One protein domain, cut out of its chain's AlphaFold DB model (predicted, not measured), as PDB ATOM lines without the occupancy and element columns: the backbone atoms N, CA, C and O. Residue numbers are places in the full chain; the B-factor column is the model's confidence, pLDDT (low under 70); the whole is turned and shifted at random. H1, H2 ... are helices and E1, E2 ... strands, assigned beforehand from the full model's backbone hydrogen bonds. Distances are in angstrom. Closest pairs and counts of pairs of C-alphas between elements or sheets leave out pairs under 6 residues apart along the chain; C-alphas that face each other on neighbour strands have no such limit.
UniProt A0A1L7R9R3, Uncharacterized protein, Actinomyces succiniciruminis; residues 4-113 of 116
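What this domain is: This is residues 4 to 113 of the 116 residues of an uncharacterized protein of Actinomyces succiniciruminis (UniProt A0A1L7R9R3). A long helix, H2, runs along the strands over one face of a single strongly twisted sheet, whose four strands each bend sharply, and the last turn or so of the helix, with residues 108 to 113, sticks out free beyond the sheet. A loop after E4 folds back beside that edge strand and leads through the very short helix H1 to H2. The 110 printed residues hold four named strands and then two named helices, in the order E1 E2 E3 E4 H1 H2; the sheet runs E1, E2, E3, E4, antiparallel throughout, and the class is mixed. The whole is only just compact, close to loose, with a radius of gyration of the C-alphas of 15.3 A and spans of 57 by 28 by 24 A.

Where its parts are: E1, residues 4 to 18, begins with C-alpha 4 at (135.750, 97.780, 132.251), is 28.2 A long and bends by 109 degrees at residue 15. E2, residues 24 to 39, is 32.5 A long and bends by 91 degrees at residue 28. E3, residues 42 to 55, is 37.2 A long and bends by 63 degrees at residue 52. E4, residues 60 to 69, is 21.8 A long and bends by 91 degrees at residue 63. H1 is residues 81 to 84, 5.2 A. H2, residues 86 to 111, is 37.2 A long and ends with C-alpha 111 at (120.617, 97.977, 137.791).

How they stand to each other: The sheet is a meander, each strand the antiparallel neighbour of the one before. In the hairpin of E1 and E2, N 7 and O 34 are within hydrogen-bond range at 2.9 A. In the hairpin of E2 and E3, N 35 and O 46 are 2.8 A apart. In the hairpin of E3 and E4, N 67 and O 49 are 3.0 A apart. The edge strands E1 and E4 are only just apart, closest 8.0 A. Residues 68 to 69 of E4 also pair, parallel, with residues 78 to 79. H2 is on the sheet at a height of 8.0 A, over E1 and E2, at 2 degrees to E2 on the local plane; together they make two layers, a helix on one face of a sheet. The closest C-alphas of E1 and H2 are those of Leu 11 and Asn 88, 5.5 A apart. H1 only grazes the sheet, with its residues 81 to 84. H1 and H2 are close but not clearly touching; the C-alphas of Gln 81 and Trp 89 are closest, 5.7 A. In H2, 21 of 22 O i to N i+4 pairs are within hydrogen-bond range; H1 is too short for such a pair.

The domain as a whole: The C-alphas farthest apart, those of Asp 57 and Gly 113, are 56.7 A apart. The printed part has no cut. The link from E4 to H1, 11 residues, is long; the others are tight. Mean pLDDT of the printed part is 86.2, and residues 40 to 42, 70 to 77 and 112 to 113 are under 70.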
ATOM      1  N   LYS A   4     134.746  97.390 133.240       90.75
ATOM      2  CA  LYS A   4     135.750  97.780 132.251       90.75
ATOM      3  C   LYS A   4     135.471  97.063 130.944       90.75
ATOM      4  O   LYS A   4     135.350  95.842 130.925       90.75
ATOM      5  N   VAL A   5     135.427  97.823 129.860       93.44
ATOM      6  CA  VAL A   5     135.298  97.305 128.500       93.44
ATOM      7  C   VAL A   5     136.467  97.839 127.689       93.44
ATOM      8  O   VAL A   5     136.739  99.037 127.696       93.44
ATOM      9  N   ARG A   6     137.172  96.949 126.993       94.94
ATOM     10  CA  ARG A   6     138.249  97.304 126.066       94.94
ATOM     11  C   ARG A   6     137.986  96.625 124.736       94.94
ATOM     12  O   ARG A   6     137.826  95.408 124.699       94.94
ATOM     13  N   LEU A   7     138.009  97.398 123.658       96.69
ATOM     14  CA  LEU A   7     137.971  96.874 122.300       96.69
ATOM     15  C   LEU A   7     139.139  97.433 121.501       96.69
ATOM     16  O   LEU A   7     139.438  98.624 121.553       96.69
ATOM     17  N   GLU A   8     139.787  96.551 120.755       97.50
ATOM     18  CA  GLU A   8     140.888  96.877 119.863       97.50
ATOM     19  C   GLU A   8     140.512  96.442 118.449       97.50
ATOM     20  O   GLU A   8     140.109  95.297 118.234       97.50
ATOM     21  N   ARG A   9     140.608  97.359 117.483       97.81
ATOM     22  CA  ARG A   9     140.343  97.071 116.068       97.81
ATOM     23  C   ARG A   9     141.470  97.593 115.198       97.81
ATOM     24  O   ARG A   9     141.993  98.685 115.408       97.81
ATOM     25  N   ARG A  10     141.832  96.800 114.191       97.56
ATOM     26  CA  ARG A  10     142.835  97.179 113.197       97.56
ATOM     27  C   ARG A  10     142.292  98.266 112.278       97.56
ATOM     28  O   ARG A  10     141.152  98.190 111.826       97.56
ATOM     29  N   LEU A  11     143.133  99.249 111.993       96.88
ATOM     30  CA  LEU A  11     142.863 100.275 111.001       96.88
ATOM     31  C   LEU A  11     143.058  99.694 109.591       96.88
ATOM     32  O   LEU A  11     144.046  98.984 109.360       96.88
ATOM     33  N   PRO A  12     142.160  99.982 108.635       96.06
ATOM     34  CA  PRO A  12     142.259  99.477 107.270       96.06
ATOM     35  C   PRO A  12     143.516  99.982 106.561       96.06
ATOM     36  O   PRO A  12     144.077  99.268 105.730       96.06
ATOM     37  N   ARG A  13     143.991 101.190 106.899       94.50
ATOM     38  CA  ARG A  13     145.216 101.765 106.333       94.50
ATOM     39  C   ARG A  13     146.125 102.301 107.437       94.50
ATOM     40  O   ARG A  13     145.706 103.191 108.174       94.50
ATOM     41  N   PRO A  14     147.378 101.824 107.546       94.44
ATOM     42  CA  PRO A  14     148.344 102.435 108.446       94.44
ATOM     43  C   PRO A  14     148.571 103.904 108.087       94.44
ATOM     44  O   PRO A  14     148.764 104.226 106.916       94.44
ATOM     45  N   VAL A  15     148.584 104.783 109.087       94.88
ATOM     46  CA  VAL A  15     148.738 106.229 108.882       94.88
ATOM     47  C   VAL A  15     149.730 106.809 109.878       94.88
ATOM     48  O   VAL A  15     149.759 106.412 111.042       94.88
ATOM     49  N   GLU A  16     150.597 107.711 109.420       93.88
ATOM     50  CA  GLU A  16     151.553 108.382 110.297       93.88
ATOM     51  C   GLU A  16     150.901 109.598 110.948       93.88
ATOM     52  O   GLU A  16     150.441 110.507 110.264       93.88
ATOM     53  N   VAL A  17     150.885 109.613 112.277       91.31
ATOM     54  CA  VAL A  17     150.350 110.714 113.079       91.31
ATOM     55  C   VAL A  17     151.447 111.307 113.965       91.31
ATOM     56  O   VAL A  17     152.400 110.594 114.318       91.31
ATOM     57  N   PRO A  18     151.348 112.596 114.336       86.31
ATOM     58  CA  PRO A  18     152.251 113.195 115.311       86.31
ATOM     59  C   PRO A  18     152.234 112.415 116.628       86.31
ATOM     60  O   PRO A  18     151.176 112.013 117.116       86.31
ATOM     61  N   CYS A  19     153.413 112.179 117.198       81.50
ATOM     62  CA  CYS A  19     153.545 111.535 118.500       81.50
ATOM     63  C   CYS A  19     154.800 112.063 119.192       81.50
ATOM     64  O   CYS A  19     155.868 111.450 119.131       81.50
ATOM     65  N   ASP A  20     154.656 113.213 119.851       71.50
ATOM     66  CA  ASP A  20     155.734 113.834 120.614       71.50
ATOM     67  C   ASP A  20     155.800 113.210 122.016       71.50
ATOM     68  O   ASP A  20     155.287 113.725 123.014       71.50
ATOM     69  N   TYR A  21     156.411 112.025 122.077       72.38
ATOM     70  CA  TYR A  21     156.670 111.304 123.321       72.38
ATOM     71  C   TYR A  21     158.136 110.872 123.417       72.38
ATOM     72  O   TYR A  21     158.607 109.978 122.709       72.38
ATOM     73  N   GLY A  22     158.881 111.504 124.327       77.62
ATOM     74  CA  GLY A  22     160.292 111.204 124.560       77.62
ATOM     75  C   GLY A  22     161.161 111.485 123.329       77.62
ATOM     76  O   GLY A  22     161.424 112.635 123.001       77.62
ATOM     77  N   ARG A  23     161.651 110.424 122.672       81.25
ATOM     78  CA  ARG A  23     162.502 110.509 121.461       81.25
ATOM     79  C   ARG A  23     161.738 110.256 120.156       81.25
ATOM     80  O   ARG A  23     162.361 110.200 119.093       81.25
ATOM     81  N   LEU A  24     160.430 110.025 120.245       85.50
ATOM     82  CA  LEU A  24     159.573 109.792 119.091       85.50
ATOM     83  C   LEU A  24     159.171 111.126 118.470       85.50
ATOM     84  O   LEU A  24     159.029 112.119 119.176       85.50
ATOM     85  N   THR A  25     159.036 111.132 117.149       86.19
ATOM     86  CA  THR A  25     158.531 112.283 116.384       86.19
ATOM     87  C   THR A  25     157.171 111.989 115.767       86.19
ATOM     88  O   THR A  25     156.343 112.877 115.587       86.19
ATOM     89  N   ARG A  26     156.939 110.727 115.406       91.56
ATOM     90  CA  ARG A  26     155.724 110.241 114.759       91.56
ATOM     91  C   ARG A  26     155.397 108.846 115.259       91.56
ATOM     92  O   ARG A  26     156.220 108.178 115.882       91.56
ATOM     93  N   MET A  27     154.201 108.390 114.942       93.69
ATOM     94  CA  MET A  27     153.780 107.013 115.132       93.69
ATOM     95  C   MET A  27     153.033 106.554 113.891       93.69
ATOM     96  O   MET A  27     152.217 107.301 113.356       93.69
ATOM     97  N   ARG A  28     153.266 105.315 113.460       95.06
ATOM     98  CA  ARG A  28     152.423 104.668 112.456       95.06
ATOM     99  C   ARG A  28     151.235 104.018 113.156       95.06
ATOM    100  O   ARG A  28     151.346 102.906 113.664       95.06
ATOM    101  N   ALA A  29     150.109 104.719 113.198       95.38
ATOM    102  CA  ALA A  29     148.861 104.195 113.727       95.38
ATOM    103  C   ALA A  29     148.408 102.995 112.887       95.38
ATOM    104  O   ALA A  29     148.328 103.070 111.661       95.38
ATOM    105  N   THR A  30     148.131 101.883 113.559       96.94
ATOM    106  CA  THR A  30     147.721 100.614 112.934       96.94
ATOM    107  C   THR A  30     146.473 100.027 113.572       96.94
ATOM    108  O   THR A  30     145.784  99.240 112.928       96.94
ATOM    109  N   HIS A  31     146.148 100.428 114.800       96.50
ATOM    110  CA  HIS A  31     144.975  99.965 115.527       96.50
ATOM    111  C   HIS A  31     144.357 101.131 116.304       96.50
ATOM    112  O   HIS A  31     145.062 102.054 116.719       96.50
ATOM    113  N   VAL A  32     143.046 101.075 116.506       95.75
ATOM    114  CA  VAL A  32     142.327 101.885 117.491       95.75
ATOM    115  C   VAL A  32     142.059 101.026 118.719       95.75
ATOM    116  O   VAL A  32     141.720  99.847 118.604       95.75
ATOM    117  N   ILE A  33     142.209 101.620 119.896       95.56
ATOM    118  CA  ILE A  33     141.883 101.018 121.181       95.56
ATOM    119  C   ILE A  33     140.874 101.937 121.863       95.56
ATOM    120  O   ILE A  33     141.147 103.115 122.102       95.56
ATOM    121  N   VAL A  34     139.711 101.392 122.196       93.25
ATOM    122  CA  VAL A  34     138.700 102.079 122.996       93.25
ATOM    123  C   VAL A  34     138.609 101.394 124.347       93.25
ATOM    124  O   VAL A  34     138.422 100.181 124.421       93.25
ATOM    125  N   ASN A  35     138.753 102.173 125.416       91.38
ATOM    126  CA  ASN A  35     138.624 101.715 126.792       91.38
ATOM    127  C   ASN A  35     137.507 102.505 127.465       91.38
ATOM    128  O   ASN A  35     137.587 103.728 127.530       91.38
ATOM    129  N   ALA A  36     136.509 101.814 127.999       89.75
ATOM    130  CA  ALA A  36     135.517 102.384 128.891       89.75
ATOM    131  C   ALA A  36     135.685 101.792 130.289       89.75
ATOM    132  O   ALA A  36     135.918 100.589 130.437       89.75
ATOM    133  N   SER A  37     135.534 102.617 131.317       87.88
ATOM    134  CA  SER A  37     135.394 102.142 132.687       87.88
ATOM    135  C   SER A  37     134.293 102.893 133.405       87.88
ATOM    136  O   SER A  37     134.315 104.121 133.410       87.88
ATOM    137  N   ASP A  38     133.401 102.158 134.054       82.56
ATOM    138  CA  ASP A  38     132.422 102.724 134.969       82.56
ATOM    139  C   ASP A  38     132.972 102.613 136.394       82.56
ATOM    140  O   ASP A  38     133.098 101.516 136.949       82.56
ATOM    141  N   GLN A  39     133.443 103.742 136.925       75.19
ATOM    142  CA  GLN A  39     134.002 103.848 138.271       75.19
ATOM    143  C   GLN A  39     133.021 104.596 139.174       75.19
ATOM    144  O   GLN A  39     132.160 105.330 138.703       75.19
ATOM    145  N   TRP A  40     133.191 104.469 140.493       53.12
ATOM    146  CA  TRP A  40     132.312 105.110 141.482       53.12
ATOM    147  C   TRP A  40     132.204 106.645 141.322       53.12
ATOM    148  O   TRP A  40     131.217 107.239 141.743       53.12
ATOM    149  N   SER A  41     133.188 107.286 140.677       59.47
ATOM    150  CA  SER A  41     133.223 108.728 140.388       59.47
ATOM    151  C   SER A  41     132.745 109.117 138.978       59.47
ATOM    152  O   SER A  41     132.942 110.263 138.577       59.47
ATOM    153  N   GLY A  42     132.167 108.186 138.212       67.00
ATOM    154  CA  GLY A  42     131.639 108.408 136.864       67.00
ATOM    155  C   GLY A  42     132.260 107.507 135.792       67.00
ATOM    156  O   GLY A  42     133.243 106.793 136.020       67.00
ATOM    157  N   SER A  43     131.677 107.561 134.595       71.31
ATOM    158  CA  SER A  43     132.127 106.775 133.450       71.31
ATOM    159  C   SER A  43     133.241 107.502 132.689       71.31
ATOM    160  O   SER A  43     133.112 108.664 132.303       71.31
ATOM    161  N   LEU A  44     134.352 106.806 132.458       83.00
ATOM    162  CA  LEU A  44     135.485 107.277 131.664       83.00
ATOM    163  C   LEU A  44     135.530 106.512 130.346       83.00
ATOM    164  O   LEU A  44     135.470 105.284 130.348       83.00
ATOM    165  N   LEU A  45     135.690 107.231 129.236       85.94
ATOM    166  CA  LEU A  45     135.859 106.662 127.903       85.94
ATOM    167  C   LEU A  45     137.101 107.266 127.248       85.94
ATOM    168  O   LEU A  45     137.184 108.474 127.035       85.94
ATOM    169  N   TYR A  46     138.051 106.409 126.892       87.81
ATOM    170  CA  TYR A  46     139.276 106.781 126.201       87.81
ATOM    171  C   TYR A  46     139.328 106.118 124.838       87.81
ATOM    172  O   TYR A  46     139.214 104.898 124.723       87.81
ATOM    173  N   VAL A  47     139.574 106.929 123.818       91.75
ATOM    174  CA  VAL A  47     139.825 106.474 122.455       91.75
ATOM    175  C   VAL A  47     141.263 106.829 122.118       91.75
ATOM    176  O   VAL A  47     141.644 108.001 122.153       91.75
ATOM    177  N   THR A  48     142.074 105.827 121.800       92.88
ATOM    178  CA  THR A  48     143.457 106.018 121.368       92.88
ATOM    179  C   THR A  48     143.710 105.292 120.062       92.88
ATOM    180  O   THR A  48     143.100 104.268 119.764       92.88
ATOM    181  N   VAL A  49     144.637 105.815 119.271       93.94
ATOM    182  CA  VAL A  49     145.279 105.051 118.203       93.94
ATOM    183  C   VAL A  49     146.651 104.606 118.673       93.94
ATOM    184  O   VAL A  49     147.299 105.299 119.459       93.94
ATOM    185  N   SER A  50     147.087 103.441 118.208       94.06
ATOM    186  CA  SER A  50     148.348 102.834 118.614       94.06
ATOM    187  C   SER A  50     149.060 102.175 117.439       94.06
ATOM    188  O   SER A  50     148.457 101.822 116.417       94.06
ATOM    189  N   GLY A  51     150.372 102.059 117.580       94.75
ATOM    190  CA  GLY A  51     151.238 101.357 116.654       94.75
ATOM    191  C   GLY A  51     152.695 101.780 116.809       94.75
ATOM    192  O   GLY A  51     153.042 102.501 117.751       94.75
ATOM    193  N   PRO A  52     153.563 101.366 115.876       94.56
ATOM    194  CA  PRO A  52     154.992 101.545 116.053       94.56
ATOM    195  C   PRO A  52     155.398 103.024 116.048       94.56
ATOM    196  O   PRO A  52     155.089 103.777 115.118       94.56
ATOM    197  N   GLY A  53     156.121 103.443 117.090       93.00
ATOM    198  CA  GLY A  53     156.719 104.776 117.169       93.00
ATOM    199  C   GLY A  53     157.873 104.942 116.178       93.00
ATOM    200  O   GLY A  53     158.601 103.992 115.898       93.00
ATOM    201  N   ILE A  54     158.076 106.154 115.675       92.00
ATOM    202  CA  ILE A  54     159.124 106.507 114.715       92.00
ATOM    203  C   ILE A  54     160.059 107.516 115.385       92.00
ATOM    204  O   ILE A  54     159.625 108.558 115.882       92.00
ATOM    205  N   ARG A  55     161.353 107.187 115.434       91.00
ATOM    206  CA  ARG A  55     162.405 108.052 115.985       91.00
ATOM    207  C   ARG A  55     162.868 109.086 114.955       91.00
ATOM    208  O   ARG A  55     162.603 108.964 113.762       91.00
ATOM    209  N   LYS A  56     163.634 110.086 115.409       87.88
ATOM    210  CA  LYS A  56     164.255 111.108 114.539       87.88
ATOM    211  C   LYS A  56     165.120 110.529 113.413       87.88
ATOM    212  O   LYS A  56     165.178 111.123 112.347       87.88
ATOM    213  N   ASP A  57     165.770 109.392 113.650       89.88
ATOM    214  CA  ASP A  57     166.607 108.688 112.669       89.88
ATOM    215  C   ASP A  57     165.802 107.805 111.692       89.88
ATOM    216  O   ASP A  57     166.386 107.099 110.875       89.88
ATOM    217  N   GLY A  58     164.466 107.820 111.777       87.44
ATOM    218  CA  GLY A  58     163.570 107.003 110.958       87.44
ATOM    219  C   GLY A  58     163.406 105.560 111.443       87.44
ATOM    220  O   GLY A  58     162.571 104.833 110.903       87.44
ATOM    221  N   SER A  59     164.142 105.132 112.474       91.50
ATOM    222  CA  SER A  59     164.006 103.787 113.032       91.50
ATOM    223  C   SER A  59     162.716 103.624 113.834       91.50
ATOM    224  O   SER A  59     162.215 104.551 114.481       91.50
ATOM    225  N   THR A  60     162.198 102.400 113.837       91.50
ATOM    226  CA  THR A  60     161.000 102.043 114.592       91.50
ATOM    227  C   THR A  60     161.331 101.750 116.057       91.50
ATOM    228  O   THR A  60     162.330 101.099 116.387       91.50
ATOM    229  N   ALA A  61     160.503 102.255 116.967       88.62
ATOM    230  CA  ALA A  61     160.576 101.956 118.388       88.62
ATOM    231  C   ALA A  61     160.304 100.469 118.661       88.62
ATOM    232  O   ALA A  61     159.576  99.814 117.926       88.62
ATOM    233  N   LYS A  62     160.895  99.929 119.735       86.00
ATOM    234  CA  LYS A  62     160.689  98.520 120.115       86.00
ATOM    235  C   LYS A  62     159.264  98.258 120.626       86.00
ATOM    236  O   LYS A  62     158.797  97.129 120.553       86.00
ATOM    237  N   GLY A  63     158.617  99.281 121.176       85.69
ATOM    238  CA  GLY A  63     157.243  99.219 121.655       85.69
ATOM    239  C   GLY A  63     156.353 100.179 120.887       85.69
ATOM    240  O   GLY A  63     156.836 101.154 120.295       85.69
ATOM    241  N   ASP A  64     155.058  99.899 120.942       89.62
ATOM    242  CA  ASP A  64     154.054 100.779 120.377       89.62
ATOM    243  C   ASP A  64     153.954 102.073 121.178       89.62
ATOM    244  O   ASP A  64     154.109 102.114 122.403       89.62
ATOM    245  N   ALA A  65     153.700 103.148 120.449       90.38
ATOM    246  CA  ALA A  65     153.269 104.405 121.015       90.38
ATOM    247  C   ALA A  65     151.737 104.475 120.982       90.38
ATOM    248  O   ALA A  65     151.051 103.606 120.431       90.38
ATOM    249  N   TYR A  66     151.190 105.519 121.593       89.44
ATOM    250  CA  TYR A  66     149.773 105.824 121.493       89.44
ATOM    251  C   TYR A  66     149.561 107.327 121.377       89.44
ATOM    252  O   TYR A  66     150.359 108.132 121.867       89.44
ATOM    253  N   ALA A  67     148.452 107.693 120.753       89.12
ATOM    254  CA  ALA A  67     147.958 109.056 120.710       89.12
ATOM    255  C   ALA A  67     146.452 109.049 120.985       89.12
ATOM    256  O   ALA A  67     145.755 108.091 120.641       89.12
ATOM    257  N   TYR A  68     145.959 110.088 121.651       88.50
ATOM    258  CA  TYR A  68     144.541 110.214 121.965       88.50
ATOM    259  C   TYR A  68     143.789 110.666 120.725       88.50
ATOM    260  O   TYR A  68     144.279 111.501 119.977       88.50
ATOM    261  N   VAL A  69     142.594 110.143 120.498       87.50
ATOM    262  CA  VAL A  69     141.680 110.741 119.526       87.50
ATOM    263  C   VAL A  69     140.939 111.876 120.231       87.50
ATOM    264  O   VAL A  69     140.488 111.704 121.365       87.50
ATOM    265  N   SER A  70     140.868 113.051 119.598       69.81
ATOM    266  CA  SER A  70     140.339 114.273 120.222       69.81
ATOM    267  C   SER A  70     138.984 114.049 120.910       69.81
ATOM    268  O   SER A  70     138.053 113.548 120.277       69.81
ATOM    269  N   GLY A  71     138.871 114.461 122.180       56.34
ATOM    270  CA  GLY A  71     137.616 114.438 122.946       56.34
ATOM    271  C   GLY A  71     137.746 114.142 124.447       56.34
ATOM    272  O   GLY A  71     136.801 114.411 125.178       56.34
ATOM    273  N   ALA A  72     138.885 113.622 124.926       50.41
ATOM    274  CA  ALA A  72     139.013 113.174 126.326       50.41
ATOM    275  C   ALA A  72     140.416 113.335 126.962       50.41
ATOM    276  O   ALA A  72     140.687 112.736 128.002       50.41
ATOM    277  N   GLY A  73     141.336 114.105 126.366       47.94
ATOM    278  CA  GLY A  73     142.728 114.170 126.837       47.94
ATOM    279  C   GLY A  73     143.483 115.457 126.500       47.94
ATOM    280  O   GLY A  73     142.979 116.329 125.789       47.94
ATOM    281  N   ALA A  74     144.703 115.557 127.046       49.44
ATOM    282  CA  ALA A  74     145.600 116.701 126.896       49.44
ATOM    283  C   ALA A  74     145.845 117.036 125.406       49.44
ATOM    284  O   ALA A  74     146.171 116.135 124.626       49.44
ATOM    285  N   PRO A  75     145.718 118.315 125.002       55.47
ATOM    286  CA  PRO A  75     145.658 118.741 123.597       55.47
ATOM    287  C   PRO A  75     146.882 118.350 122.758       55.47
ATOM    288  O   PRO A  75     146.778 118.170 121.550       55.47
ATOM    289  N   GLU A  76     148.023 118.157 123.409       56.00
ATOM    290  CA  GLU A  76     149.337 117.939 122.800       56.00
ATOM    291  C   GLU A  76     149.511 116.546 122.167       56.00
ATOM    292  O   GLU A  76     150.516 116.278 121.515       56.00
ATOM    293  N   ARG A  77     148.544 115.634 122.351       65.44
ATOM    294  CA  ARG A  77     148.573 114.267 121.795       65.44
ATOM    295  C   ARG A  77     147.283 113.883 121.079       65.44
ATOM    296  O   ARG A  77     146.977 112.693 120.985       65.44
ATOM    297  N   ASN A  78     146.525 114.877 120.619       81.25
ATOM    298  CA  ASN A  78     145.244 114.658 119.964       81.25
ATOM    299  C   ASN A  78     145.412 114.423 118.461       81.25
ATOM    300  O   ASN A  78     145.919 115.261 117.720       81.25
ATOM    301  N   VAL A  79     144.909 113.282 118.018       86.75
ATOM    302  CA  VAL A  79     144.722 112.904 116.628       86.75
ATOM    303  C   VAL A  79     143.299 113.264 116.226       86.75
ATOM    304  O   VAL A  79     142.340 112.982 116.950       86.75
ATOM    305  N   THR A  80     143.163 113.895 115.064       88.62
ATOM    306  CA  THR A  80     141.877 114.307 114.493       88.62
ATOM    307  C   THR A  80     141.487 113.411 113.319       88.62
ATOM    308  O   THR A  80     142.322 112.692 112.767       88.62
ATOM    309  N   GLN A  81     140.226 113.491 112.884       87.81
ATOM    310  CA  GLN A  81     139.757 112.809 111.672       87.81
ATOM    311  C   GLN A  81     140.645 113.108 110.459       87.81
ATOM    312  O   GLN A  81     141.062 112.183 109.767       87.81
ATOM    313  N   GLY A  82     140.999 114.380 110.237       89.38
ATOM    314  CA  GLY A  82     141.833 114.782 109.100       89.38
ATOM    315  C   GLY A  82     143.219 114.125 109.088       89.38
ATOM    316  O   GLY A  82     143.788 113.926 108.021       89.38
ATOM    317  N   MET A  83     143.746 113.740 110.255       92.50
ATOM    318  CA  MET A  83     145.014 113.012 110.361       92.50
ATOM    319  C   MET A  83     144.868 111.511 110.090       92.50
ATOM    320  O   MET A  83     145.824 110.889 109.641       92.50
ATOM    321  N   LEU A  84     143.709 110.913 110.383       92.88
ATOM    322  CA  LEU A  84     143.474 109.478 110.195       92.88
ATOM    323  C   LEU A  84     142.940 109.135 108.802       92.88
ATOM    324  O   LEU A  84     143.193 108.031 108.317       92.88
ATOM    325  N   GLY A  85     142.229 110.070 108.172       94.12
ATOM    326  CA  GLY A  85     141.438 109.826 106.971       94.12
ATOM    327  C   GLY A  85     140.119 109.112 107.280       94.12
ATOM    328  O   GLY A  85     139.958 108.491 108.335       94.12
ATOM    329  N   ASP A  86     139.174 109.196 106.346       94.88
ATOM    330  CA  ASP A  86     137.782 108.790 106.577       94.88
ATOM    331  C   ASP A  86     137.624 107.290 106.862       94.88
ATOM    332  O   ASP A  86     136.954 106.926 107.826       94.88
ATOM    333  N   ASP A  87     138.310 106.417 106.113       95.69
ATOM    334  CA  ASP A  87     138.236 104.957 106.309       95.69
ATOM    335  C   ASP A  87     138.654 104.543 107.732       95.69
ATOM    336  O   ASP A  87     138.025 103.704 108.378       95.69
ATOM    337  N   ASN A  88     139.733 105.140 108.241       96.06
ATOM    338  CA  ASN A  88     140.225 104.865 109.588       96.06
ATOM    339  C   ASN A  88     139.326 105.507 110.648       96.06
ATOM    340  O   ASN A  88     139.096 104.912 111.701       96.06
ATOM    341  N   TRP A  89     138.814 106.709 110.376       94.69
ATOM    342  CA  TRP A  89     137.892 107.404 111.268       94.69
ATOM    343  C   TRP A  89     136.583 106.639 111.460       94.69
ATOM    344  O   TRP A  89     136.082 106.539 112.581       94.69
ATOM    345  N   GLN A  90     136.077 106.015 110.400       95.94
ATOM    346  CA  GLN A  90     134.906 105.150 110.471       95.94
ATOM    347  C   GLN A  90     135.126 103.990 111.456       95.94
ATOM    348  O   GLN A  90     134.273 103.728 112.306       95.94
ATOM    349  N   ILE A  91     136.308 103.360 111.443       96.88
ATOM    350  CA  ILE A  91     136.652 102.325 112.431       96.88
ATOM    351  C   ILE A  91     136.700 102.890 113.850       96.88
ATOM    352  O   ILE A  91     136.264 102.212 114.780       96.88
ATOM    353  N   VAL A  92     137.186 104.117 114.046       94.25
ATOM    354  CA  VAL A  92     137.160 104.770 115.364       94.25
ATOM    355  C   VAL A  92     135.725 104.902 115.880       94.25
ATOM    356  O   VAL A  92     135.454 104.498 117.013       94.25
ATOM    357  N   ILE A  93     134.806 105.411 115.051       94.19
ATOM    358  CA  ILE A  93     133.387 105.581 115.404       94.19
ATOM    359  C   ILE A  93     132.749 104.234 115.753       94.19
ATOM    360  O   ILE A  93     132.151 104.092 116.817       94.19
ATOM    361  N   GLU A  94     132.911 103.229 114.894       96.25
ATOM    362  CA  GLU A  94     132.320 101.903 115.105       96.25
ATOM    363  C   GLU A  94     132.857 101.219 116.364       96.25
ATOM    364  O   GLU A  94     132.100 100.626 117.130       96.25
ATOM    365  N   THR A  95     134.171 101.301 116.591       96.12
ATOM    366  CA  THR A  95     134.806 100.709 117.777       96.12
ATOM    367  C   THR A  95     134.305 101.388 119.044       96.12
ATOM    368  O   THR A  95     134.029 100.717 120.038       96.12
ATOM    369  N   ARG A  96     134.148 102.716 119.004       93.38
ATOM    370  CA  ARG A  96     133.603 103.493 120.115       93.38
ATOM    371  C   ARG A  96     132.166 103.089 120.428       93.38
ATOM    372  O   ARG A  96     131.886 102.744 121.573       93.38
ATOM    373  N   ALA A  97     131.297 103.071 119.420       92.88
ATOM    374  CA  ALA A  97     129.891 102.716 119.584       92.88
ATOM    375  C   ALA A  97     129.718 101.295 120.147       92.88
ATOM    376  O   ALA A  97     128.886 101.071 121.023       92.88
ATOM    377  N   ALA A  98     130.540 100.339 119.701       95.81
ATOM    378  CA  ALA A  98     130.516  98.973 120.222       95.81
ATOM    379  C   ALA A  98     130.884  98.903 121.716       95.81
ATOM    380  O   ALA A  98     130.254  98.164 122.473       95.81
ATOM    381  N   VAL A  99     131.880  99.680 122.156       93.12
ATOM    382  CA  VAL A  99     132.267  99.744 123.574       93.12
ATOM    383  C   VAL A  99     131.201 100.433 124.423       93.12
ATOM    384  O   VAL A  99     130.889  99.939 125.506       93.12
ATOM    385  N   GLU A 100     130.622 101.534 123.942       90.81
ATOM    386  CA  GLU A 100     129.526 102.231 124.628       90.81
ATOM    387  C   GLU A 100     128.304 101.310 124.791       90.81
ATOM    388  O   GLU A 100     127.782 101.176 125.897       90.81
ATOM    389  N   ALA A 101     127.911 100.588 123.736       91.94
ATOM    390  CA  ALA A 101     126.808  99.629 123.785       91.94
ATOM    391  C   ALA A 101     127.067  98.482 124.778       91.94
ATOM    392  O   ALA A 101     126.182  98.125 125.557       91.94
ATOM    393  N   ALA A 102     128.283  97.929 124.788       92.94
ATOM    394  CA  ALA A 102     128.660  96.885 125.737       92.94
ATOM    395  C   ALA A 102     128.639  97.391 127.188       92.94
ATOM    396  O   ALA A 102     128.138  96.696 128.069       92.94
ATOM    397  N   MET A 103     129.134  98.608 127.440       90.06
ATOM    398  CA  MET A 103     129.095  99.205 128.776       90.06
ATOM    399  C   MET A 103     127.653  99.445 129.241       90.06
ATOM    400  O   MET A 103     127.307  99.080 130.361       90.06
ATOM    401  N   HIS A 104     126.796  99.991 128.375       88.25
ATOM    402  CA  HIS A 104     125.380 100.198 128.690       88.25
ATOM    403  C   HIS A 104     124.663  98.884 129.020       88.25
ATOM    404  O   HIS A 104     123.892  98.838 129.976       88.25
ATOM    405  N   ALA A 105     124.936  97.809 128.275       88.44
ATOM    406  CA  ALA A 105     124.347  96.499 128.546       88.44
ATOM    407  C   ALA A 105     124.765  95.949 129.919       88.44
ATOM    408  O   ALA A 105     123.926  95.431 130.652       88.44
ATOM    409  N   ILE A 106     126.040  96.096 130.287       87.81
ATOM    410  CA  ILE A 106     126.556  95.653 131.590       87.81
ATOM    411  C   ILE A 106     125.886  96.425 132.735       87.81
ATOM    412  O   ILE A 106     125.398  95.814 133.683       87.81
ATOM    413  N   VAL A 107     125.824  97.754 132.629       83.38
ATOM    414  CA  VAL A 107     125.229  98.613 133.665       83.38
ATOM    415  C   VAL A 107     123.722  98.368 133.804       83.38
ATOM    416  O   VAL A 107     123.207  98.351 134.918       83.38
ATOM    417  N   ALA A 108     123.008  98.127 132.699       83.31
ATOM    418  CA  ALA A 108     121.574  97.840 132.733       83.31
ATOM    419  C   ALA A 108     121.245  96.519 133.447       83.31
ATOM    420  O   ALA A 108     120.256  96.449 134.173       83.31
ATOM    421  N   VAL A 109     122.074  95.483 133.264       81.81
ATOM    422  CA  VAL A 109     121.908  94.198 133.962       81.81
ATOM    423  C   VAL A 109     122.121  94.357 135.467       81.81
ATOM    424  O   VAL A 109     121.348  93.806 136.243       81.81
ATOM    425  N   ASP A 110     123.124  95.131 135.882       77.75
ATOM    426  CA  ASP A 110     123.403  95.372 137.305       77.75
ATOM    427  C   ASP A 110     122.286  96.179 137.984       77.75
ATOM    428  O   ASP A 110     121.883  95.878 139.101       77.75
ATOM    429  N   ALA A 111     121.726  97.170 137.282       70.00
ATOM    430  CA  ALA A 111     120.617  97.977 137.791       70.00
ATOM    431  C   ALA A 111     119.288  97.201 137.898       70.00
ATOM    432  O   ALA A 111     118.429  97.577 138.690       70.00
ATOM    433  N   GLY A 112     119.105  96.143 137.100       62.84
ATOM    434  CA  GLY A 112     117.911  95.290 137.110       62.84
ATOM    435  C   GLY A 112     117.996  94.081 138.050       62.84
ATOM    436  O   GLY A 112     117.076  93.270 138.064       62.84
ATOM    437  N   GLY A 113     119.092  93.930 138.799       53.50
ATOM    438  CA  GLY A 113     119.356  92.776 139.666       53.50
ATOM    439  C   GLY A 113     118.723  92.823 141.062       53.50
ATOM    440  O   GLY A 113     119.008  91.932 141.857       53.50
TER     441      GLY A 113